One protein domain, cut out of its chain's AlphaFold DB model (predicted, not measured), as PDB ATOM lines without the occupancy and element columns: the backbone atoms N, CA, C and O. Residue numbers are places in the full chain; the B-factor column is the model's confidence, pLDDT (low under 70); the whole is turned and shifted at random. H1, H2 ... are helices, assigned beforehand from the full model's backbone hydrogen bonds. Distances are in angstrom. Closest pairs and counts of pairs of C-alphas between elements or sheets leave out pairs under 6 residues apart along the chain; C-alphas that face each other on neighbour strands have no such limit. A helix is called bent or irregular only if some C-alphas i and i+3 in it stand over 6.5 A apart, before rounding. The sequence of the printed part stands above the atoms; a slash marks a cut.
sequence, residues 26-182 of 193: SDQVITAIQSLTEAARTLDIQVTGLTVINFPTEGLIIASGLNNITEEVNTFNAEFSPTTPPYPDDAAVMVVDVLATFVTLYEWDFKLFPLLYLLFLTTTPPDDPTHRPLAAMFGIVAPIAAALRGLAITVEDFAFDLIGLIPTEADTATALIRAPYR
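This is residues 26 to 182 of the 193 residues of an uncharacterized protein of Ganoderma sinense ZZ0214-1 (UniProt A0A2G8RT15). Five long helices, H1, H2, H3, H6 and H7, run along the long axis as an elongated up-and-down bundle, each running against the one before it in the chain. At the end where H1 ends and H6 begins, the short H4 packs on H1 and H6, H5 packs on H4, and a loop of residues 121 to 133 joins these two short helices. The printed part has 157 residues with seven named helices, H1 to H7 in order, and no named strand; the class is all helix. The whole is only just compact, close to loose, with a radius of gyration of the C-alphas of 17.6 A, and its C-alphas span 55 by 28 by 20 A.

H1, residues 26 to 48, touches H3, residues 89 to 109, the same way at a shallow tilt of 10 degrees; their closest C-alphas, of Thr 37 and Phe 102, are 5.5 A apart. H1 and H2, residues 55 to 78, are near each other, with 14 pairs of C-alphas within 10 A. H2 touches H6, residues 141 to 165, the same way at a shallow tilt of 24 degrees; the closest C-alphas are those of Ala 63 and Ile 144, at 4.8 A. H6 and H7, residues 167 to 182, form a helical hairpin, opposite ways at 25 degrees; H6 touches H7 with residues 156 to 164 alone, closest at the C-alphas of Ile 163 and Ala 170, 5.3 A. H7 touches H3, the same way at 6 degrees, with the C-alphas of Ala 173 and Val 96 closest at 6.0 A. H4, residues 115 to 120, touches H6 residues 141 to 148 alone, with the C-alphas of Leu 115 and Ala 145 closest at 6.7 A. H4 only just touches H1, with 3 pairs of C-alphas within 8 A; the closest are those of Leu 118 and Val 47, at 7.4 A. H5, residues 134 to 137, touches H4, with the C-alphas of Ala 135 and Leu 118 closest at 5.9 A. Among the pairs that are apart are H1 and H7, and H2 and H7. Every O i to N i+4 pair is within hydrogen-bond range in H1, H3 and H4, against 16 of 20 in H2, 19 of 21 in H6 and 8 of 12 in H7; H5 is too short for such a pair.

H1 begins at C-alpha 26 (-20.611, -17.868, -31.292) and is 33.0 A long; H2 is 34.1 A and H3 29.5 A. H6 begins at C-alpha 141 (-50.535, 2.832, -25.616) and is 36.8 A long. H7, 22.9 A, ends at C-alpha 182 (-26.366, 5.107, -16.375) and is irregular, with C-alphas 168 and 171 7.9 A apart.

The two C-alphas farthest apart, of Pro 85 and Pro 129, are 57.1 A from each other. The printed part has no cut, and the link from H4 to H5 is long. The mean pLDDT of the printed part is 71.7; 55 residues are under 70, among them residues 104 to 137 and 178 to 182.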
ATOM      1  N   SER A  26     -20.858 -19.312 -31.196       85.75
ATOM      2  CA  SER A  26     -20.611 -17.868 -31.292       85.75
ATOM      3  C   SER A  26     -21.151 -17.260 -32.590       85.75
ATOM      4  O   SER A  26     -21.698 -16.162 -32.561       85.75
ATOM      5  N   ASP A  27     -21.077 -17.976 -33.716       85.69
ATOM      6  CA  ASP A  27     -21.602 -17.511 -35.008       85.69
ATOM      7  C   ASP A  27     -23.129 -17.352 -34.988       85.69
ATOM      8  O   ASP A  27     -23.670 -16.390 -35.540       85.69
ATOM      9  N   GLN A  28     -23.833 -18.274 -34.322       84.50
ATOM     10  CA  GLN A  28     -25.284 -18.191 -34.146       84.50
ATOM     11  C   GLN A  28     -25.661 -16.984 -33.290       84.50
ATOM     12  O   GLN A  28     -26.560 -16.231 -33.661       84.50
ATOM     13  N   VAL A  29     -24.936 -16.750 -32.194       85.50
ATOM     14  CA  VAL A  29     -25.134 -15.581 -31.329       85.50
ATOM     15  C   VAL A  29     -24.845 -14.275 -32.072       85.50
ATOM     16  O   VAL A  29     -25.653 -13.350 -32.021       85.50
ATOM     17  N   ILE A  30     -23.742 -14.197 -32.820       86.75
ATOM     18  CA  ILE A  30     -23.395 -13.023 -33.634       86.75
ATOM     19  C   ILE A  30     -24.509 -12.722 -34.642       86.75
ATOM     20  O   ILE A  30     -24.970 -11.583 -34.750       86.75
ATOM     21  N   THR A  31     -24.983 -13.753 -35.341       84.56
ATOM     22  CA  THR A  31     -26.057 -13.636 -36.335       84.56
ATOM     23  C   THR A  31     -27.378 -13.199 -35.694       84.56
ATOM     24  O   THR A  31     -28.095 -12.366 -36.259       84.56
ATOM     25  N   ALA A  32     -27.694 -13.710 -34.502       81.06
ATOM     26  CA  ALA A  32     -28.867 -13.306 -33.736       81.06
ATOM     27  C   ALA A  32     -28.799 -11.824 -33.335       81.06
ATOM     28  O   ALA A  32     -29.742 -11.077 -33.608       81.06
ATOM     29  N   ILE A  33     -27.669 -11.364 -32.781       81.94
ATOM     30  CA  ILE A  33     -27.464  -9.956 -32.389       81.94
ATOM     31  C   ILE A  33     -27.581  -9.031 -33.604       81.94
ATOM     32  O   ILE A  33     -28.274  -8.013 -33.550       81.94
ATOM     33  N   GLN A  34     -26.955  -9.384 -34.728       84.12
ATOM     34  CA  GLN A  34     -27.047  -8.602 -35.965       84.12
ATOM     35  C   GLN A  34     -28.480  -8.542 -36.505       84.12
ATOM     36  O   GLN A  34     -28.933  -7.485 -36.945       84.12
ATOM     37  N   SER A  35     -29.223  -9.646 -36.424       78.75
ATOM     38  CA  SER A  35     -30.619  -9.690 -36.868       78.75
ATOM     39  C   SER A  35     -31.520  -8.844 -35.981       78.75
ATOM     40  O   SER A  35     -32.330  -8.082 -36.501       78.75
ATOM     41  N   LEU A  36     -31.344  -8.903 -34.657       76.81
ATOM     42  CA  LEU A  36     -32.032  -8.016 -33.717       76.81
ATOM     43  C   LEU A  36     -31.665  -6.547 -33.954       76.81
ATOM     44  O   LEU A  36     -32.524  -5.674 -33.867       76.81
ATOM     45  N   THR A  37     -30.416  -6.264 -34.316       77.62
ATOM     46  CA  THR A  37     -29.959  -4.910 -34.659       77.62
ATOM     47  C   THR A  37     -30.676  -4.363 -35.896       77.62
ATOM     48  O   THR A  37     -31.185  -3.241 -35.889       77.62
ATOM     49  N   GLU A  38     -30.748  -5.153 -36.966       77.12
ATOM     50  CA  GLU A  38     -31.420  -4.753 -38.206       77.12
ATOM     51  C   GLU A  38     -32.940  -4.658 -38.032       77.12
ATOM     52  O   GLU A  38     -33.590  -3.753 -38.565       77.12
ATOM     53  N   ALA A  39     -33.503  -5.551 -37.219       73.38
ATOM     54  CA  ALA A  39     -34.878  -5.477 -36.763       73.38
ATOM     55  C   ALA A  39     -35.145  -4.109 -36.120       73.38
ATOM     56  O   ALA A  39     -36.023  -3.363 -36.558       73.38
ATOM     57  N   ALA A  40     -34.358  -3.772 -35.103       71.94
ATOM     58  CA  ALA A  40     -34.478  -2.549 -34.331       71.94
ATOM     59  C   ALA A  40     -34.451  -1.308 -35.251       71.94
ATOM     60  O   ALA A  40     -35.336  -0.456 -35.160       71.94
ATOM     61  N   ARG A  41     -33.527  -1.264 -36.223       73.50
ATOM     62  CA  ARG A  41     -33.464  -0.210 -37.258       73.50
ATOM     63  C   ARG A  41     -34.694  -0.159 -38.162       73.50
ATOM     64  O   ARG A  41     -35.221   0.915 -38.443       73.50
ATOM     65  N   THR A  42     -35.163  -1.312 -38.630       72.56
ATOM     66  CA  THR A  42     -36.352  -1.391 -39.489       72.56
ATOM     67  C   THR A  42     -37.600  -0.905 -38.754       72.56
ATOM     68  O   THR A  42     -38.416  -0.189 -39.338       72.56
ATOM     69  N   LEU A  43     -37.746  -1.270 -37.478       72.69
ATOM     70  CA  LEU A  43     -38.844  -0.812 -36.634       72.69
ATOM     71  C   LEU A  43     -38.808   0.710 -36.456       72.69
ATOM     72  O   LEU A  43     -39.856   1.338 -36.585       72.69
ATOM     73  N   ASP A  44     -37.636   1.302 -36.219       71.44
ATOM     74  CA  ASP A  44     -37.474   2.756 -36.091       71.44
ATOM     75  C   ASP A  44     -37.916   3.508 -37.361       71.44
ATOM     76  O   ASP A  44     -38.790   4.374 -37.309       71.44
ATOM     77  N   ILE A  45     -37.429   3.098 -38.539       70.12
ATOM     78  CA  ILE A  45     -37.839   3.682 -39.832       70.12
ATOM     79  C   ILE A  45     -39.360   3.572 -40.046       70.12
ATOM     80  O   ILE A  45     -40.002   4.466 -40.601       70.12
ATOM     81  N   GLN A  46     -39.965   2.461 -39.627       69.06
ATOM     82  CA  GLN A  46     -41.400   2.242 -39.807       69.06
ATOM     83  C   GLN A  46     -42.236   3.059 -38.831       69.06
ATOM     84  O   GLN A  46     -43.226   3.666 -39.239       69.06
ATOM     85  N   VAL A  47     -41.832   3.098 -37.563       68.88
ATOM     86  CA  VAL A  47     -42.488   3.892 -36.527       68.88
ATOM     87  C   VAL A  47     -42.386   5.382 -36.863       68.88
ATOM     88  O   VAL A  47     -43.399   6.076 -36.788       68.88
ATOM     89  N   THR A  48     -41.232   5.855 -37.349       68.25
ATOM     90  CA  THR A  48     -41.046   7.238 -37.829       68.25
ATOM     91  C   THR A  48     -41.931   7.604 -39.021       68.25
ATOM     92  O   THR A  48     -42.349   8.757 -39.131       68.25
ATOM     93  N   GLY A  49     -42.312   6.630 -39.854       70.62
ATOM     94  CA  GLY A  49     -43.247   6.796 -40.972       70.62
ATOM     95  C   GLY A  49     -44.743   6.695 -40.627       70.62
ATOM     96  O   GLY A  49     -45.588   6.784 -41.528       70.62
ATOM     97  N   LEU A  50     -45.110   6.482 -39.358       71.25
ATOM     98  CA  LEU A  50     -46.514   6.413 -38.947       71.25
ATOM     99  C   LEU A  50     -47.174   7.795 -38.931       71.25
ATOM    100  O   LEU A  50     -46.617   8.795 -38.492       71.25
ATOM    101  N   THR A  51     -48.425   7.828 -39.376       70.88
ATOM    102  CA  THR A  51     -49.294   9.005 -39.423       70.88
ATOM    103  C   THR A  51     -50.682   8.624 -38.923       70.88
ATOM    104  O   THR A  51     -51.054   7.453 -38.917       70.88
ATOM    105  N   VAL A  52     -51.522   9.605 -38.593       69.69
ATOM    106  CA  VAL A  52     -52.910   9.350 -38.157       69.69
ATOM    107  C   VAL A  52     -53.748   8.547 -39.159       69.69
ATOM    108  O   VAL A  52     -54.712   7.895 -38.770       69.69
ATOM    109  N   ILE A  53     -53.367   8.557 -40.439       72.31
ATOM    110  CA  ILE A  53     -54.095   7.877 -41.512       72.31
ATOM    111  C   ILE A  53     -53.772   6.376 -41.545       72.31
ATOM    112  O   ILE A  53     -54.677   5.566 -41.717       72.31
ATOM    113  N   ASN A  54     -52.500   5.991 -41.387       74.75
ATOM    114  CA  ASN A  54     -52.065   4.589 -41.494       74.75
ATOM    115  C   ASN A  54     -51.982   3.869 -40.134       74.75
ATOM    116  O   ASN A  54     -51.996   2.638 -40.086       74.75
ATOM    117  N   PHE A  55     -51.973   4.618 -39.029       73.06
ATOM    118  CA  PHE A  55     -51.882   4.085 -37.673       73.06
ATOM    119  C   PHE A  55     -52.983   3.088 -37.269       73.06
ATOM    120  O   PHE A  55     -52.639   2.088 -36.641       73.06
ATOM    121  N   PRO A  56     -54.274   3.265 -37.624       71.88
ATOM    122  CA  PRO A  56     -55.315   2.309 -37.234       71.88
ATOM    123  C   PRO A  56     -55.051   0.886 -37.738       71.88
ATOM    124  O   PRO A  56     -55.469  -0.086 -37.116       71.88
ATOM    125  N   THR A  57     -54.380   0.762 -38.884       72.62
ATOM    126  CA  THR A  57     -54.088  -0.528 -39.516       72.62
ATOM    127  C   THR A  57     -52.711  -1.045 -39.119       72.62
ATOM    128  O   THR A  57     -52.569  -2.222 -38.809       72.62
ATOM    129  N   GLU A  58     -51.698  -0.178 -39.105       71.69
ATOM    130  CA  GLU A  58     -50.305  -0.587 -38.881       71.69
ATOM    131  C   GLU A  58     -49.947  -0.614 -37.375       71.69
ATOM    132  O   GLU A  58     -49.195  -1.477 -36.936       71.69
ATOM    133  N   GLY A  59     -50.557   0.239 -36.543       67.94
ATOM    134  CA  GLY A  59     -50.278   0.343 -35.103       67.94
ATOM    135  C   GLY A  59     -50.673  -0.891 -34.283       67.94
ATOM    136  O   GLY A  59     -49.964  -1.270 -33.353       67.94
ATOM    137  N   LEU A  60     -51.768  -1.568 -34.650       67.88
ATOM    138  CA  LEU A  60     -52.192  -2.819 -34.000       67.88
ATOM    139  C   LEU A  60     -51.242  -3.986 -34.296       67.88
ATOM    140  O   LEU A  60     -51.057  -4.871 -33.461       67.88
ATOM    141  N   ILE A  61     -50.617  -3.973 -35.473       73.06
ATOM    142  CA  ILE A  61     -49.681  -5.013 -35.901       73.06
ATOM    143  C   ILE A  61     -48.344  -4.869 -35.156       73.06
ATOM    144  O   ILE A  61     -47.693  -5.875 -34.894       73.06
ATOM    145  N   ILE A  62     -47.969  -3.655 -34.732       73.62
ATOM    146  CA  ILE A  62     -46.737  -3.406 -33.961       73.62
ATOM    147  C   ILE A  62     -46.750  -4.168 -32.634       73.62
ATOM    148  O   ILE A  62     -45.796  -4.880 -32.340       73.62
ATOM    149  N   ALA A  63     -47.828  -4.071 -31.847       71.06
ATOM    150  CA  ALA A  63     -47.907  -4.752 -30.550       71.06
ATOM    151  C   ALA A  63     -47.820  -6.279 -30.696       71.06
ATOM    152  O   ALA A  63     -47.035  -6.926 -30.005       71.06
ATOM    153  N   SER A  64     -48.587  -6.850 -31.632       74.31
ATOM    154  CA  SER A  64     -48.515  -8.285 -31.936       74.31
ATOM    155  C   SER A  64     -47.124  -8.683 -32.413       74.31
ATOM    156  O   SER A  64     -46.617  -9.736 -32.047       74.31
ATOM    157  N   GLY A  65     -46.505  -7.835 -33.225       73.00
ATOM    158  CA  GLY A  65     -45.207  -8.106 -33.793       73.00
ATOM    159  C   GLY A  65     -44.074  -8.133 -32.769       73.00
ATOM    160  O   GLY A  65     -43.227  -9.022 -32.788       73.00
ATOM    161  N   LEU A  66     -44.101  -7.190 -31.834       75.19
ATOM    162  CA  LEU A  66     -43.172  -7.134 -30.710       75.19
ATOM    163  C   LEU A  66     -43.314  -8.342 -29.778       75.19
ATOM    164  O   LEU A  66     -42.307  -8.884 -29.329       75.19
ATOM    165  N   ASN A  67     -44.545  -8.793 -29.523       76.69
ATOM    166  CA  ASN A  67     -44.782  -9.999 -28.730       76.69
ATOM    167  C   ASN A  67     -44.204 -11.245 -29.411       76.69
ATOM    168  O   ASN A  67     -43.515 -12.013 -28.752       76.69
ATOM    169  N   ASN A  68     -44.393 -11.401 -30.727       77.94
ATOM    170  CA  ASN A  68     -43.803 -12.522 -31.463       77.94
ATOM    171  C   ASN A  68     -42.271 -12.515 -31.359       77.94
ATOM    172  O   ASN A  68     -41.675 -13.539 -31.064       77.94
ATOM    173  N   ILE A  69     -41.619 -11.359 -31.534       74.19
ATOM    174  CA  ILE A  69     -40.156 -11.269 -31.366       74.19
ATOM    175  C   ILE A  69     -39.749 -11.629 -29.935       74.19
ATOM    176  O   ILE A  69     -38.762 -12.326 -29.740       74.19
ATOM    177  N   THR A  70     -40.514 -11.190 -28.939       78.19
ATOM    178  CA  THR A  70     -40.259 -11.532 -27.533       78.19
ATOM    179  C   THR A  70     -40.314 -13.046 -27.311       78.19
ATOM    180  O   THR A  70     -39.434 -13.602 -26.662       78.19
ATOM    181  N   GLU A  71     -41.315 -13.737 -27.859       81.50
ATOM    182  CA  GLU A  71     -41.421 -15.202 -27.785       81.50
ATOM    183  C   GLU A  71     -40.241 -15.910 -28.465       81.50
ATOM    184  O   GLU A  71     -39.715 -16.892 -27.938       81.50
ATOM    185  N   GLU A  72     -39.777 -15.385 -29.594       77.62
ATOM    186  CA  GLU A  72     -38.652 -15.944 -30.344       77.62
ATOM    187  C   GLU A  72     -37.318 -15.763 -29.626       77.62
ATOM    188  O   GLU A  72     -36.539 -16.707 -29.519       77.62
ATOM    189  N   VAL A  73     -37.062 -14.576 -29.068       77.00
ATOM    190  CA  VAL A  73     -35.856 -14.357 -28.259       77.00
ATOM    191  C   VAL A  73     -35.923 -15.193 -26.979       77.00
ATOM    192  O   VAL A  73     -34.915 -15.764 -26.594       77.00
ATOM    193  N   ASN A  74     -37.095 -15.372 -26.358       82.12
ATOM    194  CA  ASN A  74     -37.236 -16.291 -25.220       82.12
ATOM    195  C   ASN A  74     -36.935 -17.744 -25.608       82.12
ATOM    196  O   ASN A  74     -36.277 -18.458 -24.854       82.12
ATOM    197  N   THR A  75     -37.401 -18.184 -26.779       81.50
ATOM    198  CA  THR A  75     -37.111 -19.524 -27.310       81.50
ATOM    199  C   THR A  75     -35.617 -19.685 -27.557       81.50
ATOM    200  O   THR A  75     -35.029 -20.671 -27.127       81.50
ATOM    201  N   PHE A  76     -34.985 -18.690 -28.177       79.75
ATOM    202  CA  PHE A  76     -33.543 -18.657 -28.386       79.75
ATOM    203  C   PHE A  76     -32.772 -18.672 -27.055       79.75
ATOM    204  O   PHE A  76     -31.822 -19.436 -26.914       79.75
ATOM    205  N   ASN A  77     -33.192 -17.883 -26.064       79.88
ATOM    206  CA  ASN A  77     -32.553 -17.830 -24.748       79.88
ATOM    207  C   ASN A  77     -32.652 -19.171 -24.011       79.88
ATOM    208  O   ASN A  77     -31.712 -19.591 -23.345       79.88
ATOM    209  N   ALA A  78     -33.766 -19.889 -24.168       81.56
ATOM    210  CA  ALA A  78     -33.947 -21.207 -23.564       81.56
ATOM    211  C   ALA A  78     -32.953 -22.266 -24.085       81.56
ATOM    212  O   ALA A  78     -32.757 -23.286 -23.423       81.56
ATOM    213  N   GLU A  79     -32.314 -22.033 -25.237       78.44
ATOM    214  CA  GLU A  79     -31.276 -22.907 -25.798       78.44
ATOM    215  C   GLU A  79     -29.879 -22.646 -25.200       78.44
ATOM    216  O   GLU A  79     -28.942 -23.414 -25.455       78.44
ATOM    217  N   PHE A  80     -29.697 -21.601 -24.377       75.62
ATOM    218  CA  PHE A  80     -28.459 -21.447 -23.613       75.62
ATOM    219  C   PHE A  80     -28.331 -22.593 -22.614       75.62
ATOM    220  O   PHE A  80     -29.062 -22.707 -21.630       75.62
ATOM    221  N   SER A  81     -27.345 -23.454 -22.853       76.31
ATOM    222  CA  SER A  81     -27.014 -24.514 -21.912       76.31
ATOM    223  C   SER A  81     -25.951 -24.038 -20.918       76.31
ATOM    224  O   SER A  81     -24.911 -23.533 -21.353       76.31
ATOM    225  N   PRO A  82     -26.099 -24.314 -19.608       70.12
ATOM    226  CA  PRO A  82     -25.044 -24.070 -18.621       70.12
ATOM    227  C   PRO A  82     -23.809 -24.961 -18.832       70.12
ATOM    228  O   PRO A  82     -22.781 -24.764 -18.191       70.12
ATOM    229  N   THR A  83     -23.903 -25.973 -19.703       78.62
ATOM    230  CA  THR A  83     -22.778 -26.832 -20.096       78.62
ATOM    231  C   THR A  83     -22.080 -26.362 -21.370       78.62
ATOM    232  O   THR A  83     -21.122 -27.008 -21.800       78.62
ATOM    233  N   THR A  84     -22.546 -25.266 -21.979       80.31
ATOM    234  CA  THR A  84     -21.877 -24.644 -23.125       80.31
ATOM    235  C   THR A  84     -20.483 -24.200 -22.688       80.31
ATOM    236  O   THR A  84     -20.367 -23.441 -21.723       80.31
ATOM    237  N   PRO A  85     -19.409 -24.683 -23.335       84.25
ATOM    238  CA  PRO A  85     -18.075 -24.202 -23.021       84.25
ATOM    239  C   PRO A  85     -17.954 -22.716 -23.396       84.25
ATOM    240  O   PRO A  85     -18.574 -22.291 -24.373       84.25
ATOM    241  N   PRO A  86     -17.131 -21.941 -22.668       88.62
ATOM    242  CA  PRO A  86     -16.815 -20.571 -23.046       88.62
ATOM    243  C   PRO A  86     -16.344 -20.453 -24.494       88.62
ATOM    244  O   PRO A  86     -15.638 -21.330 -25.006       88.62
ATOM    245  N   TYR A  87     -16.707 -19.350 -25.137       90.00
ATOM    246  CA  TYR A  87     -16.254 -19.032 -26.476       90.00
ATOM    247  C   TYR A  87     -14.748 -18.752 -26.501       90.00
ATOM    248  O   TYR A  87     -14.203 -18.209 -25.536       90.00
ATOM    249  N   PRO A  88     -14.065 -19.122 -27.600       90.44
ATOM    250  CA  PRO A  88     -12.698 -18.689 -27.861       90.44
ATOM    251  C   PRO A  88     -12.562 -17.160 -27.820       90.44
ATOM    252  O   PRO A  88     -13.505 -16.449 -28.158       90.44
ATOM    253  N   ASP A  89     -11.386 -16.654 -27.446       88.25
ATOM    254  CA  ASP A  89     -11.159 -15.214 -27.245       88.25
ATOM    255  C   ASP A  89     -11.438 -14.370 -28.497       88.25
ATOM    256  O   ASP A  89     -12.023 -13.294 -28.406       88.25
ATOM    257  N   ASP A  90     -11.064 -14.860 -29.680       89.50
ATOM    258  CA  ASP A  90     -11.347 -14.191 -30.954       89.50
ATOM    259  C   ASP A  90     -12.855 -14.073 -31.215       89.50
ATOM    260  O   ASP A  90     -13.345 -13.008 -31.594       89.50
ATOM    261  N   ALA A  91     -13.604 -15.138 -30.935       88.81
ATOM    262  CA  ALA A  91     -15.058 -15.139 -31.024       88.81
ATOM    263  C   ALA A  91     -15.713 -14.255 -29.947       88.81
ATOM    264  O   ALA A  91     -16.672 -13.544 -30.244       88.81
ATOM    265  N   ALA A  92     -15.192 -14.254 -28.718       87.50
ATOM    266  CA  ALA A  92     -15.681 -13.416 -27.626       87.50
ATOM    267  C   ALA A  92     -15.561 -11.919 -27.957       87.50
ATOM    268  O   ALA A  92     -16.522 -11.171 -27.775       87.50
ATOM    269  N   VAL A  93     -14.430 -11.501 -28.537       89.50
ATOM    270  CA  VAL A  93     -14.231 -10.126 -29.026       89.50
ATOM    271  C   VAL A  93     -15.254  -9.770 -30.106       89.50
ATOM    272  O   VAL A  93     -15.855  -8.700 -30.051       89.50
ATOM    273  N   MET A  94     -15.503 -10.666 -31.068       89.38
ATOM    274  CA  MET A  94     -16.495 -10.424 -32.125       89.38
ATOM    275  C   MET A  94     -17.920 -10.303 -31.576       89.38
ATOM    276  O   MET A  94     -18.675  -9.437 -32.012       89.38
ATOM    277  N   VAL A  95     -18.281 -11.148 -30.607       87.62
ATOM    278  CA  VAL A  95     -19.563 -11.084 -29.895       87.62
ATOM    279  C   VAL A  95     -19.729  -9.729 -29.199       87.62
ATOM    280  O   VAL A  95     -20.784  -9.103 -29.307       87.62
ATOM    281  N   VAL A  96     -18.689  -9.246 -28.518       87.56
ATOM    282  CA  VAL A  96     -18.706  -7.941 -27.840       87.56
ATOM    283  C   VAL A  96     -18.782  -6.788 -28.833       87.56
ATOM    284  O   VAL A  96     -19.483  -5.820 -28.561       87.56
ATOM    285  N   ASP A  97     -18.136  -6.887 -29.995       87.94
ATOM    286  CA  ASP A  97     -18.191  -5.865 -31.047       87.94
ATOM    287  C   ASP A  97     -19.603  -5.715 -31.645       87.94
ATOM    288  O   ASP A  97     -20.140  -4.605 -31.762       87.94
ATOM    289  N   VAL A  98     -20.277  -6.835 -31.941       85.81
ATOM    290  CA  VAL A  98     -21.674  -6.780 -32.405       85.81
ATOM    291  C   VAL A  98     -22.630  -6.341 -31.297       85.81
ATOM    292  O   VAL A  98     -23.564  -5.584 -31.573       85.81
ATOM    293  N   LEU A  99     -22.376  -6.726 -30.040       83.44
ATOM    294  CA  LEU A  99     -23.131  -6.235 -28.886       83.44
ATOM    295  C   LEU A  99     -22.932  -4.727 -28.693       83.44
ATOM    296  O   LEU A  99     -23.897  -4.010 -28.449       83.44
ATOM    297  N   ALA A 100     -21.711  -4.219 -28.851       83.19
ATOM    298  CA  ALA A 100     -21.410  -2.795 -28.780       83.19
ATOM    299  C   ALA A 100     -22.122  -2.020 -29.893       83.19
ATOM    300  O   ALA A 100     -22.662  -0.944 -29.640       83.19
ATOM    301  N   THR A 101     -22.185  -2.575 -31.107       79.88
ATOM    302  CA  THR A 101     -22.948  -1.995 -32.223       79.88
ATOM    303  C   THR A 101     -24.439  -1.916 -31.894       79.88
ATOM    304  O   THR A 101     -25.059  -0.867 -32.081       79.88
ATOM    305  N   PHE A 102     -25.005  -2.996 -31.352       75.31
ATOM    306  CA  PHE A 102     -26.391  -3.037 -30.890       75.31
ATOM    307  C   PHE A 102     -26.644  -2.004 -29.781       75.31
ATOM    308  O   PHE A 102     -27.532  -1.164 -29.913       75.31
ATOM    309  N   VAL A 103     -25.818  -1.984 -28.732       72.94
ATOM    310  CA  VAL A 103     -25.928  -1.039 -27.608       72.94
ATOM    311  C   VAL A 103     -25.758   0.411 -28.065       72.94
ATOM    312  O   VAL A 103     -26.505   1.279 -27.629       72.94
ATOM    313  N   THR A 104     -24.829   0.698 -28.976       68.69
ATOM    314  CA  THR A 104     -24.619   2.058 -29.506       68.69
ATOM    315  C   THR A 104     -25.846   2.554 -30.260       68.69
ATOM    316  O   THR A 104     -26.218   3.719 -30.124       68.69
ATOM    317  N   LEU A 105     -26.522   1.675 -31.004       63.03
ATOM    318  CA  LEU A 105     -27.812   2.015 -31.598       63.03
ATOM    319  C   LEU A 105     -28.838   2.311 -30.505       63.03
ATOM    320  O   LEU A 105     -29.453   3.371 -30.559       63.03
ATOM    321  N   TYR A 106     -28.923   1.464 -29.469       57.91
ATOM    322  CA  TYR A 106     -29.738   1.690 -28.263       57.91
ATOM    323  C   TYR A 106     -29.449   3.033 -27.563       57.91
ATOM    324  O   TYR A 106     -30.365   3.660 -27.040       57.91
ATOM    325  N   GLU A 107     -28.198   3.499 -27.552       53.19
ATOM    326  CA  GLU A 107     -27.774   4.687 -26.810       53.19
ATOM    327  C   GLU A 107     -27.737   5.996 -27.606       53.19
ATOM    328  O   GLU A 107     -27.881   7.053 -26.989       53.19
ATOM    329  N   TRP A 108     -27.506   5.977 -28.921       40.38
ATOM    330  CA  TRP A 108     -27.271   7.204 -29.698       40.38
ATOM    331  C   TRP A 108     -28.412   7.549 -30.655       40.38
ATOM    332  O   TRP A 108     -28.801   8.711 -30.714       40.38
ATOM    333  N   ASP A 109     -29.022   6.548 -31.294       46.31
ATOM    334  CA  ASP A 109     -30.213   6.739 -32.138       46.31
ATOM    335  C   ASP A 109     -31.511   6.374 -31.403       46.31
ATOM    336  O   ASP A 109     -32.582   6.893 -31.702       46.31
ATOM    337  N   PHE A 110     -31.421   5.511 -30.390       46.81
ATOM    338  CA  PHE A 110     -32.572   4.777 -29.881       46.81
ATOM    339  C   PHE A 110     -32.796   4.992 -28.360       46.81
ATOM    340  O   PHE A 110     -33.661   4.368 -27.747       46.81
ATOM    341  N   LYS A 111     -32.112   5.963 -27.722       43.50
ATOM    342  CA  LYS A 111     -32.219   6.255 -26.264       43.50
ATOM    343  C   LYS A 111     -33.597   6.770 -25.802       43.50
ATOM    344  O   LYS A 111     -33.815   7.016 -24.619       43.50
ATOM    345  N   LEU A 112     -34.544   6.901 -26.727       44.44
ATOM    346  CA  LEU A 112     -35.950   7.279 -26.531       44.44
ATOM    347  C   LEU A 112     -36.920   6.181 -27.029       44.44
ATOM    348  O   LEU A 112     -38.077   6.446 -27.365       44.44
ATOM    349  N   PHE A 113     -36.410   4.943 -27.052       52.72
ATOM    350  CA  PHE A 113     -36.912   3.737 -27.708       52.72
ATOM    351  C   PHE A 113     -37.919   3.994 -28.856       52.72
ATOM    352  O   PHE A 113     -37.579   4.697 -29.787       52.72
ATOM    353  N   PRO A 114     -39.133   3.451 -28.904       48.28
ATOM    354  CA  PRO A 114     -40.219   4.053 -29.682       48.28
ATOM    355  C   PRO A 114     -41.380   4.365 -28.750       48.28
ATOM    356  O   PRO A 114     -42.431   4.788 -29.201       48.28
ATOM    357  N   LEU A 115     -41.196   4.159 -27.441       45.12
ATOM    358  CA  LEU A 115     -42.152   4.506 -26.403       45.12
ATOM    359  C   LEU A 115     -42.332   6.006 -26.336       45.12
ATOM    360  O   LEU A 115     -43.472   6.431 -26.348       45.12
ATOM    361  N   LEU A 116     -41.261   6.810 -26.331       48.72
ATOM    362  CA  LEU A 116     -41.452   8.251 -26.435       48.72
ATOM    363  C   LEU A 116     -41.947   8.616 -27.831       48.72
ATOM    364  O   LEU A 116     -42.924   9.333 -27.935       48.72
ATOM    365  N   TYR A 117     -41.400   8.062 -28.911       49.69
ATOM    366  CA  TYR A 117     -41.877   8.449 -30.238       49.69
ATOM    367  C   TYR A 117     -43.358   8.090 -30.492       49.69
ATOM    368  O   TYR A 117     -44.089   8.951 -30.937       49.69
ATOM    369  N   LEU A 118     -43.881   6.915 -30.122       48.69
ATOM    370  CA  LEU A 118     -45.321   6.576 -30.183       48.69
ATOM    371  C   LEU A 118     -46.184   7.322 -29.152       48.69
ATOM    372  O   LEU A 118     -47.376   7.528 -29.401       48.69
ATOM    373  N   LEU A 119     -45.600   7.710 -28.010       48.72
ATOM    374  CA  LEU A 119     -46.234   8.524 -26.964       48.72
ATOM    375  C   LEU A 119     -46.128  10.050 -27.241       48.72
ATOM    376  O   LEU A 119     -46.814  10.826 -26.590       48.72
ATOM    377  N   PHE A 120     -45.359  10.479 -28.246       49.84
ATOM    378  CA  PHE A 120     -45.198  11.877 -28.685       49.84
ATOM    379  C   PHE A 120     -45.465  12.080 -30.189       49.84
ATOM    380  O   PHE A 120     -45.375  13.195 -30.699       49.84
ATOM    381  N   LEU A 121     -45.801  11.014 -30.920       47.81
ATOM    382  CA  LEU A 121     -46.147  11.031 -32.338       47.81
ATOM    383  C   LEU A 121     -47.475  11.753 -32.471       47.81
ATOM    384  O   LEU A 121     -48.540  11.177 -32.245       47.81
ATOM    385  N   THR A 122     -47.407  13.033 -32.796       48.12
ATOM    386  CA  THR A 122     -48.583  13.873 -32.977       48.12
ATOM    387  C   THR A 122     -48.441  14.670 -34.264       48.12
ATOM    388  O   THR A 122     -47.349  14.846 -34.802       48.12
ATOM    389  N   THR A 123     -49.564  15.151 -34.785       46.12
ATOM    390  CA  THR A 123     -49.591  16.058 -35.938       46.12
ATOM    391  C   THR A 123     -49.265  17.506 -35.550       46.12
ATOM    392  O   THR A 123     -49.435  18.396 -36.382       46.12
ATOM    393  N   THR A 124     -48.856  17.763 -34.299       42.75
ATOM    394  CA  THR A 124     -48.652  19.103 -33.741       42.75
ATOM    395  C   THR A 124     -47.297  19.235 -33.024       42.75
ATOM    396  O   THR A 124     -46.706  18.245 -32.589       42.75
ATOM    397  N   PRO A 125     -46.742  20.456 -32.931       52.03
ATOM    398  CA  PRO A 125     -45.504  20.714 -32.198       52.03
ATOM    399  C   PRO A 125     -45.574  20.290 -30.710       52.03
ATOM    400  O   PRO A 125     -46.665  20.269 -30.134       52.03
ATOM    401  N   PRO A 126     -44.435  19.966 -30.056       50.81
ATOM    402  CA  PRO A 126     -44.385  19.513 -28.655       50.81
ATOM    403  C   PRO A 126     -44.975  20.496 -27.629       50.81
ATOM    404  O   PRO A 126     -45.294  20.102 -26.512       50.81
ATOM    405  N   ASP A 127     -45.101  21.768 -27.997       55.25
ATOM    406  CA  ASP A 127     -45.608  22.882 -27.194       55.25
ATOM    407  C   ASP A 127     -47.125  23.137 -27.346       55.25
ATOM    408  O   ASP A 127     -47.667  24.032 -26.695       55.25
ATOM    409  N   ASP A 128     -47.835  22.342 -28.156       51.06
ATOM    410  CA  ASP A 128     -49.283  22.467 -28.358       51.06
ATOM    411  C   ASP A 128     -50.089  21.750 -27.242       51.06
ATOM    412  O   ASP A 128     -49.916  20.551 -27.026       51.06
ATOM    413  N   PRO A 129     -51.040  22.409 -26.552       46.38
ATOM    414  CA  PRO A 129     -51.873  21.784 -25.512       46.38
ATOM    415  C   PRO A 129     -52.834  20.689 -26.023       46.38
ATOM    416  O   PRO A 129     -53.472  20.005 -25.221       46.38
ATOM    417  N   THR A 130     -52.969  20.508 -27.341       49.81
ATOM    418  CA  THR A 130     -53.727  19.412 -27.972       49.81
ATOM    419  C   THR A 130     -52.871  18.190 -28.302       49.81
ATOM    420  O   THR A 130     -53.394  17.221 -28.864       49.81
ATOM    421  N   HIS A 131     -51.587  18.217 -27.923       48.69
ATOM    422  CA  HIS A 131     -50.628  17.129 -28.079       48.69
ATOM    423  C   HIS A 131     -51.207  15.816 -27.541       48.69
ATOM    424  O   HIS A 131     -51.290  15.585 -26.334       48.69
ATOM    425  N   ARG A 132     -51.635  14.939 -28.454       56.38
ATOM    426  CA  ARG A 132     -52.079  13.588 -28.123       56.38
ATOM    427  C   ARG A 132     -51.277  12.572 -28.913       56.38
ATOM    428  O   ARG A 132     -51.368  12.593 -30.141       56.38
ATOM    429  N   PRO A 133     -50.560  11.657 -28.242       63.38
ATOM    430  CA  PRO A 133     -49.925  10.548 -28.925       63.38
ATOM    431  C   PRO A 133     -50.871   9.789 -29.837       63.38
ATOM    432  O   PRO A 133     -51.981   9.441 -29.427       63.38
ATOM    433  N   LEU A 134     -50.396   9.431 -31.026       66.12
ATOM    434  CA  LEU A 134     -51.095   8.558 -31.964       66.12
ATOM    435  C   LEU A 134     -51.583   7.279 -31.276       66.12
ATOM    436  O   LEU A 134     -52.761   6.944 -31.359       66.12
ATOM    437  N   ALA A 135     -50.737   6.625 -30.478       62.84
ATOM    438  CA  ALA A 135     -51.143   5.446 -29.715       62.84
ATOM    439  C   ALA A 135     -52.280   5.723 -28.711       62.84
ATOM    440  O   ALA A 135     -53.115   4.845 -28.478       62.84
ATOM    441  N   ALA A 136     -52.353   6.929 -28.135       66.75
ATOM    442  CA  ALA A 136     -53.422   7.322 -27.213       66.75
ATOM    443  C   ALA A 136     -54.728   7.641 -27.939       66.75
ATOM    444  O   ALA A 136     -55.791   7.311 -27.420       66.75
ATOM    445  N   MET A 137     -54.661   8.198 -29.153       67.38
ATOM    446  CA  MET A 137     -55.849   8.421 -29.989       67.38
ATOM    447  C   MET A 137     -56.608   7.122 -30.279       67.38
ATOM    448  O   MET A 137     -57.828   7.145 -30.416       67.38
ATOM    449  N   PHE A 138     -55.895   5.995 -30.338       71.75
ATOM    450  CA  PHE A 138     -56.469   4.682 -30.639       71.75
ATOM    451  C   PHE A 138     -56.514   3.730 -29.436       71.75
ATOM    452  O   PHE A 138     -56.898   2.576 -29.594       71.75
ATOM    453  N   GLY A 139     -56.148   4.187 -28.232       69.94
ATOM    454  CA  GLY A 139     -56.227   3.381 -27.007       69.94
ATOM    455  C   GLY A 139     -55.248   2.199 -26.936       69.94
ATOM    456  O   GLY A 139     -55.473   1.272 -26.163       69.94
ATOM    457  N   ILE A 140     -54.161   2.217 -27.715       69.56
ATOM    458  CA  ILE A 140     -53.195   1.104 -27.816       69.56
ATOM    459  C   ILE A 140     -51.837   1.404 -27.167       69.56
ATOM    460  O   ILE A 140     -50.892   0.632 -27.310       69.56
ATOM    461  N   VAL A 141     -51.740   2.494 -26.398       69.31
ATOM    462  CA  VAL A 141     -50.535   2.832 -25.616       69.31
ATOM    463  C   VAL A 141     -50.137   1.682 -24.697       69.31
ATOM    464  O   VAL A 141     -48.994   1.238 -24.721       69.31
ATOM    465  N   ALA A 142     -51.083   1.188 -23.896       69.94
ATOM    466  CA  ALA A 142     -50.829   0.145 -22.911       69.94
ATOM    467  C   ALA A 142     -50.303  -1.169 -23.530       69.94
ATOM    468  O   ALA A 142     -49.270  -1.645 -23.061       69.94
ATOM    469  N   PRO A 143     -50.926  -1.750 -24.577       69.56
ATOM    470  CA  PRO A 143     -50.422  -2.985 -25.179       69.56
ATOM    471  C   PRO A 143     -49.064  -2.817 -25.871       69.56
ATOM    472  O   PRO A 143     -48.213  -3.690 -25.731       69.56
ATOM    473  N   ILE A 144     -48.813  -1.693 -26.554       70.25
ATOM    474  CA  ILE A 144     -47.496  -1.423 -27.159       70.25
ATOM    475  C   ILE A 144     -46.430  -1.267 -26.068       70.25
ATOM    476  O   ILE A 144     -45.335  -1.817 -26.185       70.25
ATOM    477  N   ALA A 145     -46.759  -0.573 -24.975       69.25
ATOM    478  CA  ALA A 145     -45.847  -0.408 -23.852       69.25
ATOM    479  C   ALA A 145     -45.533  -1.724 -23.137       69.25
ATOM    480  O   ALA A 145     -44.389  -1.948 -22.745       69.25
ATOM    481  N   ALA A 146     -46.525  -2.599 -22.978       68.38
ATOM    482  CA  ALA A 146     -46.320  -3.930 -22.421       68.38
ATOM    483  C   ALA A 146     -45.407  -4.784 -23.316       68.38
ATOM    484  O   ALA A 146     -44.451  -5.361 -22.809       68.38
ATOM    485  N   ALA A 147     -45.645  -4.795 -24.631       72.00
ATOM    486  CA  ALA A 147     -44.844  -5.565 -25.583       72.00
ATOM    487  C   ALA A 147     -43.380  -5.090 -25.634       72.00
ATOM    488  O   ALA A 147     -42.458  -5.900 -25.597       72.00
ATOM    489  N   LEU A 148     -43.149  -3.771 -25.638       72.62
ATOM    490  CA  LEU A 148     -41.794  -3.203 -25.608       72.62
ATOM    491  C   LEU A 148     -41.058  -3.514 -24.299       72.62
ATOM    492  O   LEU A 148     -39.862  -3.790 -24.328       72.62
ATOM    493  N   ARG A 149     -41.757  -3.500 -23.155       68.88
ATOM    494  CA  ARG A 149     -41.173  -3.916 -21.869       68.88
ATOM    495  C   ARG A 149     -40.825  -5.403 -21.854       68.88
ATOM    496  O   ARG A 149     -39.757  -5.744 -21.366       68.88
ATOM    497  N   GLY A 150     -41.701  -6.258 -22.385       65.88
ATOM    498  CA  GLY A 150     -41.444  -7.695 -22.504       65.88
ATOM    499  C   GLY A 150     -40.186  -7.975 -23.320       65.88
ATOM    500  O   GLY A 150     -39.287  -8.659 -22.841       65.88
ATOM    501  N   LEU A 151     -40.071  -7.345 -24.493       72.88
ATOM    502  CA  LEU A 151     -38.886  -7.470 -25.337       72.88
ATOM    503  C   LEU A 151     -37.611  -6.988 -24.630       72.88
ATOM    504  O   LEU A 151     -36.580  -7.645 -24.723       72.88
ATOM    505  N   ALA A 152     -37.674  -5.860 -23.915       71.38
ATOM    506  CA  ALA A 152     -36.521  -5.322 -23.194       71.38
ATOM    507  C   ALA A 152     -36.006  -6.283 -22.110       71.38
ATOM    508  O   ALA A 152     -34.803  -6.501 -22.034       71.38
ATOM    509  N   ILE A 153     -36.907  -6.885 -21.325       68.69
ATOM    510  CA  ILE A 153     -36.548  -7.876 -20.297       68.69
ATOM    511  C   ILE A 153     -35.887  -9.097 -20.944       68.69
ATOM    512  O   ILE A 153     -34.808  -9.504 -20.538       68.69
ATOM    513  N   THR A 154     -36.487  -9.638 -22.003       73.88
ATOM    514  CA  THR A 154     -35.954 -10.823 -22.685       73.88
ATOM    515  C   THR A 154     -34.584 -10.568 -23.339       73.88
ATOM    516  O   THR A 154     -33.720 -11.446 -23.339       73.88
ATOM    517  N   VAL A 155     -34.346  -9.371 -23.886       74.69
ATOM    518  CA  VAL A 155     -33.028  -8.981 -24.422       74.69
ATOM    519  C   VAL A 155     -32.000  -8.767 -23.301       74.69
ATOM    520  O   VAL A 155     -30.818  -9.044 -23.497       74.69
ATOM    521  N   GLU A 156     -32.427  -8.299 -22.127       75.25
ATOM    522  CA  GLU A 156     -31.564  -8.190 -20.946       75.25
ATOM    523  C   GLU A 156     -31.134  -9.576 -20.441       75.25
ATOM    524  O   GLU A 156     -29.941  -9.791 -20.220       75.25
ATOM    525  N   ASP A 157     -32.061 -10.534 -20.357       78.88
ATOM    526  CA  ASP A 157     -31.756 -11.927 -19.998       78.88
ATOM    527  C   ASP A 157     -30.755 -12.550 -20.986       78.88
ATOM    528  O   ASP A 157     -29.728 -13.085 -20.570       78.88
ATOM    529  N   PHE A 158     -30.984 -12.367 -22.294       81.62
ATOM    530  CA  PHE A 158     -30.049 -12.782 -23.348       81.62
ATOM    531  C   PHE A 158     -28.635 -12.233 -23.103       81.62
ATOM    532  O   PHE A 158     -27.642 -12.954 -23.205       81.62
ATOM    533  N   ALA A 159     -28.533 -10.944 -22.775       79.06
ATOM    534  CA  ALA A 159     -27.254 -10.285 -22.565       79.06
ATOM    535  C   ALA A 159     -26.532 -10.799 -21.306       79.06
ATOM    536  O   ALA A 159     -25.303 -10.889 -21.299       79.06
ATOM    537  N   PHE A 160     -27.271 -11.167 -20.256       79.38
ATOM    538  CA  PHE A 160     -26.698 -11.783 -19.059       79.38
ATOM    539  C   PHE A 160     -26.221 -13.215 -19.299       79.38
ATOM    540  O   PHE A 160     -25.107 -13.547 -18.886       79.38
ATOM    541  N   ASP A 161     -27.010 -14.034 -19.993       83.00
ATOM    542  CA  ASP A 161     -26.615 -15.399 -20.360       83.00
ATOM    543  C   ASP A 161     -25.361 -15.385 -21.244       83.00
ATOM    544  O   ASP A 161     -24.431 -16.177 -21.052       83.00
ATOM    545  N   LEU A 162     -25.275 -14.399 -22.141       84.25
ATOM    546  CA  LEU A 162     -24.122 -14.191 -23.001       84.25
ATOM    547  C   LEU A 162     -22.830 -13.931 -22.219       84.25
ATOM    548  O   LEU A 162     -21.806 -14.512 -22.571       84.25
ATOM    549  N   ILE A 163     -22.856 -13.129 -21.143       85.06
ATOM    550  CA  ILE A 163     -21.668 -12.867 -20.300       85.06
ATOM    551  C   ILE A 163     -21.044 -14.182 -19.806       85.06
ATOM    552  O   ILE A 163     -19.818 -14.300 -19.753       85.06
ATOM    553  N   GLY A 164     -21.872 -15.180 -19.482       83.50
ATOM    554  CA  GLY A 164     -21.410 -16.500 -19.050       83.50
ATOM    555  C   GLY A 164     -20.597 -17.248 -20.112       83.50
ATOM    556  O   GLY A 164     -19.744 -18.065 -19.762       83.50
ATOM    557  N   LEU A 165     -20.814 -16.944 -21.395       86.12
ATOM    558  CA  LEU A 165     -20.119 -17.566 -22.524       86.12
ATOM    559  C   LEU A 165     -18.865 -16.811 -22.971       86.12
ATOM    560  O   LEU A 165     -18.051 -17.386 -23.687       86.12
ATOM    561  N   ILE A 166     -18.665 -15.565 -22.540       88.50
ATOM    562  CA  ILE A 166     -17.510 -14.731 -22.922       88.50
ATOM    563  C   ILE A 166     -16.712 -14.251 -21.696       88.50
ATOM    564  O   ILE A 166     -16.553 -13.049 -21.489       88.50
ATOM    565  N   PRO A 167     -16.170 -15.156 -20.859       87.50
ATOM    566  CA  PRO A 167     -15.533 -14.787 -19.595       87.50
ATOM    567  C   PRO A 167     -14.330 -13.849 -19.759       87.50
ATOM    568  O   PRO A 167     -14.063 -13.052 -18.862       87.50
ATOM    569  N   THR A 168     -13.612 -13.912 -20.884       90.00
ATOM    570  CA  THR A 168     -12.470 -13.028 -21.168       90.00
ATOM    571  C   THR A 168     -12.879 -11.601 -21.525       90.00
ATOM    572  O   THR A 168     -12.095 -10.681 -21.315       90.00
ATOM    573  N   GLU A 169     -14.129 -11.396 -21.944       89.88
ATOM    574  CA  GLU A 169     -14.708 -10.087 -22.264       89.88
ATOM    575  C   GLU A 169     -15.859  -9.694 -21.322       89.88
ATOM    576  O   GLU A 169     -16.587  -8.729 -21.569       89.88
ATOM    577  N   ALA A 170     -16.035 -10.421 -20.215       84.25
ATOM    578  CA  ALA A 170     -17.159 -10.242 -19.300       84.25
ATOM    579  C   ALA A 170     -17.248  -8.814 -18.742       84.25
ATOM    580  O   ALA A 170     -18.345  -8.257 -18.637       84.25
ATOM    581  N   ASP A 171     -16.108  -8.197 -18.424       83.50
ATOM    582  CA  ASP A 171     -16.054  -6.823 -17.920       83.50
ATOM    583  C   ASP A 171     -16.483  -5.812 -18.996       83.50
ATOM    584  O   ASP A 171     -17.293  -4.920 -18.719       83.50
ATOM    585  N   THR A 172     -15.999  -5.982 -20.230       84.25
ATOM    586  CA  THR A 172     -16.365  -5.146 -21.382       84.25
ATOM    587  C   THR A 172     -17.857  -5.265 -21.684       84.25
ATOM    588  O   THR A 172     -18.563  -4.257 -21.760       84.25
ATOM    589  N   ALA A 173     -18.368  -6.496 -21.781       81.69
ATOM    590  CA  ALA A 173     -19.778  -6.773 -22.039       81.69
ATOM    591  C   ALA A 173     -20.683  -6.228 -20.924       81.69
ATOM    592  O   ALA A 173     -21.673  -5.551 -21.199       81.69
ATOM    593  N   THR A 174     -20.311  -6.427 -19.656       81.69
ATOM    594  CA  THR A 174     -21.058  -5.887 -18.508       81.69
ATOM    595  C   THR A 174     -21.093  -4.359 -18.527       81.69
ATOM    596  O   THR A 174     -22.123  -3.758 -18.206       81.69
ATOM    597  N   ALA A 175     -19.985  -3.709 -18.893       80.56
ATOM    598  CA  ALA A 175     -19.932  -2.258 -19.015       80.56
ATOM    599  C   ALA A 175     -20.872  -1.748 -20.117       80.56
ATOM    600  O   ALA A 175     -21.601  -0.786 -19.872       80.56
ATOM    601  N   LEU A 176     -20.910  -2.417 -21.275       74.81
ATOM    602  CA  LEU A 176     -21.828  -2.102 -22.373       74.81
ATOM    603  C   LEU A 176     -23.290  -2.283 -21.961       74.81
ATOM    604  O   LEU A 176     -24.083  -1.369 -22.136       74.81
ATOM    605  N   ILE A 177     -23.642  -3.410 -21.340       72.88
ATOM    606  CA  ILE A 177     -25.018  -3.694 -20.899       72.88
ATOM    607  C   ILE A 177     -25.487  -2.672 -19.857       72.88
ATOM    608  O   ILE A 177     -26.642  -2.256 -19.859       72.88
ATOM    609  N   ARG A 178     -24.590  -2.210 -18.975       69.31
ATOM    610  CA  ARG A 178     -24.917  -1.236 -17.918       69.31
ATOM    611  C   ARG A 178     -24.817   0.229 -18.351       69.31
ATOM    612  O   ARG A 178     -25.322   1.090 -17.626       69.31
ATOM    613  N   ALA A 179     -24.168   0.540 -19.472       65.00
ATOM    614  CA  ALA A 179     -24.041   1.909 -19.980       65.00
ATOM    615  C   ALA A 179     -25.408   2.576 -20.266       65.00
ATOM    616  O   ALA A 179     -25.630   3.668 -19.723       65.00
ATOM    617  N   PRO A 180     -26.377   1.907 -20.931       56.41
ATOM    618  CA  PRO A 180     -27.723   2.437 -21.155       56.41
ATOM    619  C   PRO A 180     -28.422   2.885 -19.868       56.41
ATOM    620  O   PRO A 180     -29.040   3.949 -19.835       56.41
ATOM    621  N   TYR A 181     -28.265   2.128 -18.777       47.56
ATOM    622  CA  TYR A 181     -28.906   2.402 -17.485       47.56
ATOM    623  C   TYR A 181     -28.284   3.583 -16.730       47.56
ATOM    624  O   TYR A 181     -28.958   4.217 -15.917       47.56
ATOM    625  N   ARG A 182     -27.017   3.937 -16.999       37.88
ATOM    626  CA  ARG A 182     -26.366   5.107 -16.375       37.88
ATOM    627  C   ARG A 182     -26.909   6.441 -16.889       37.88
ATOM    628  O   ARG A 182     -26.705   7.461 -16.236       37.88
TER     629      ARG A 182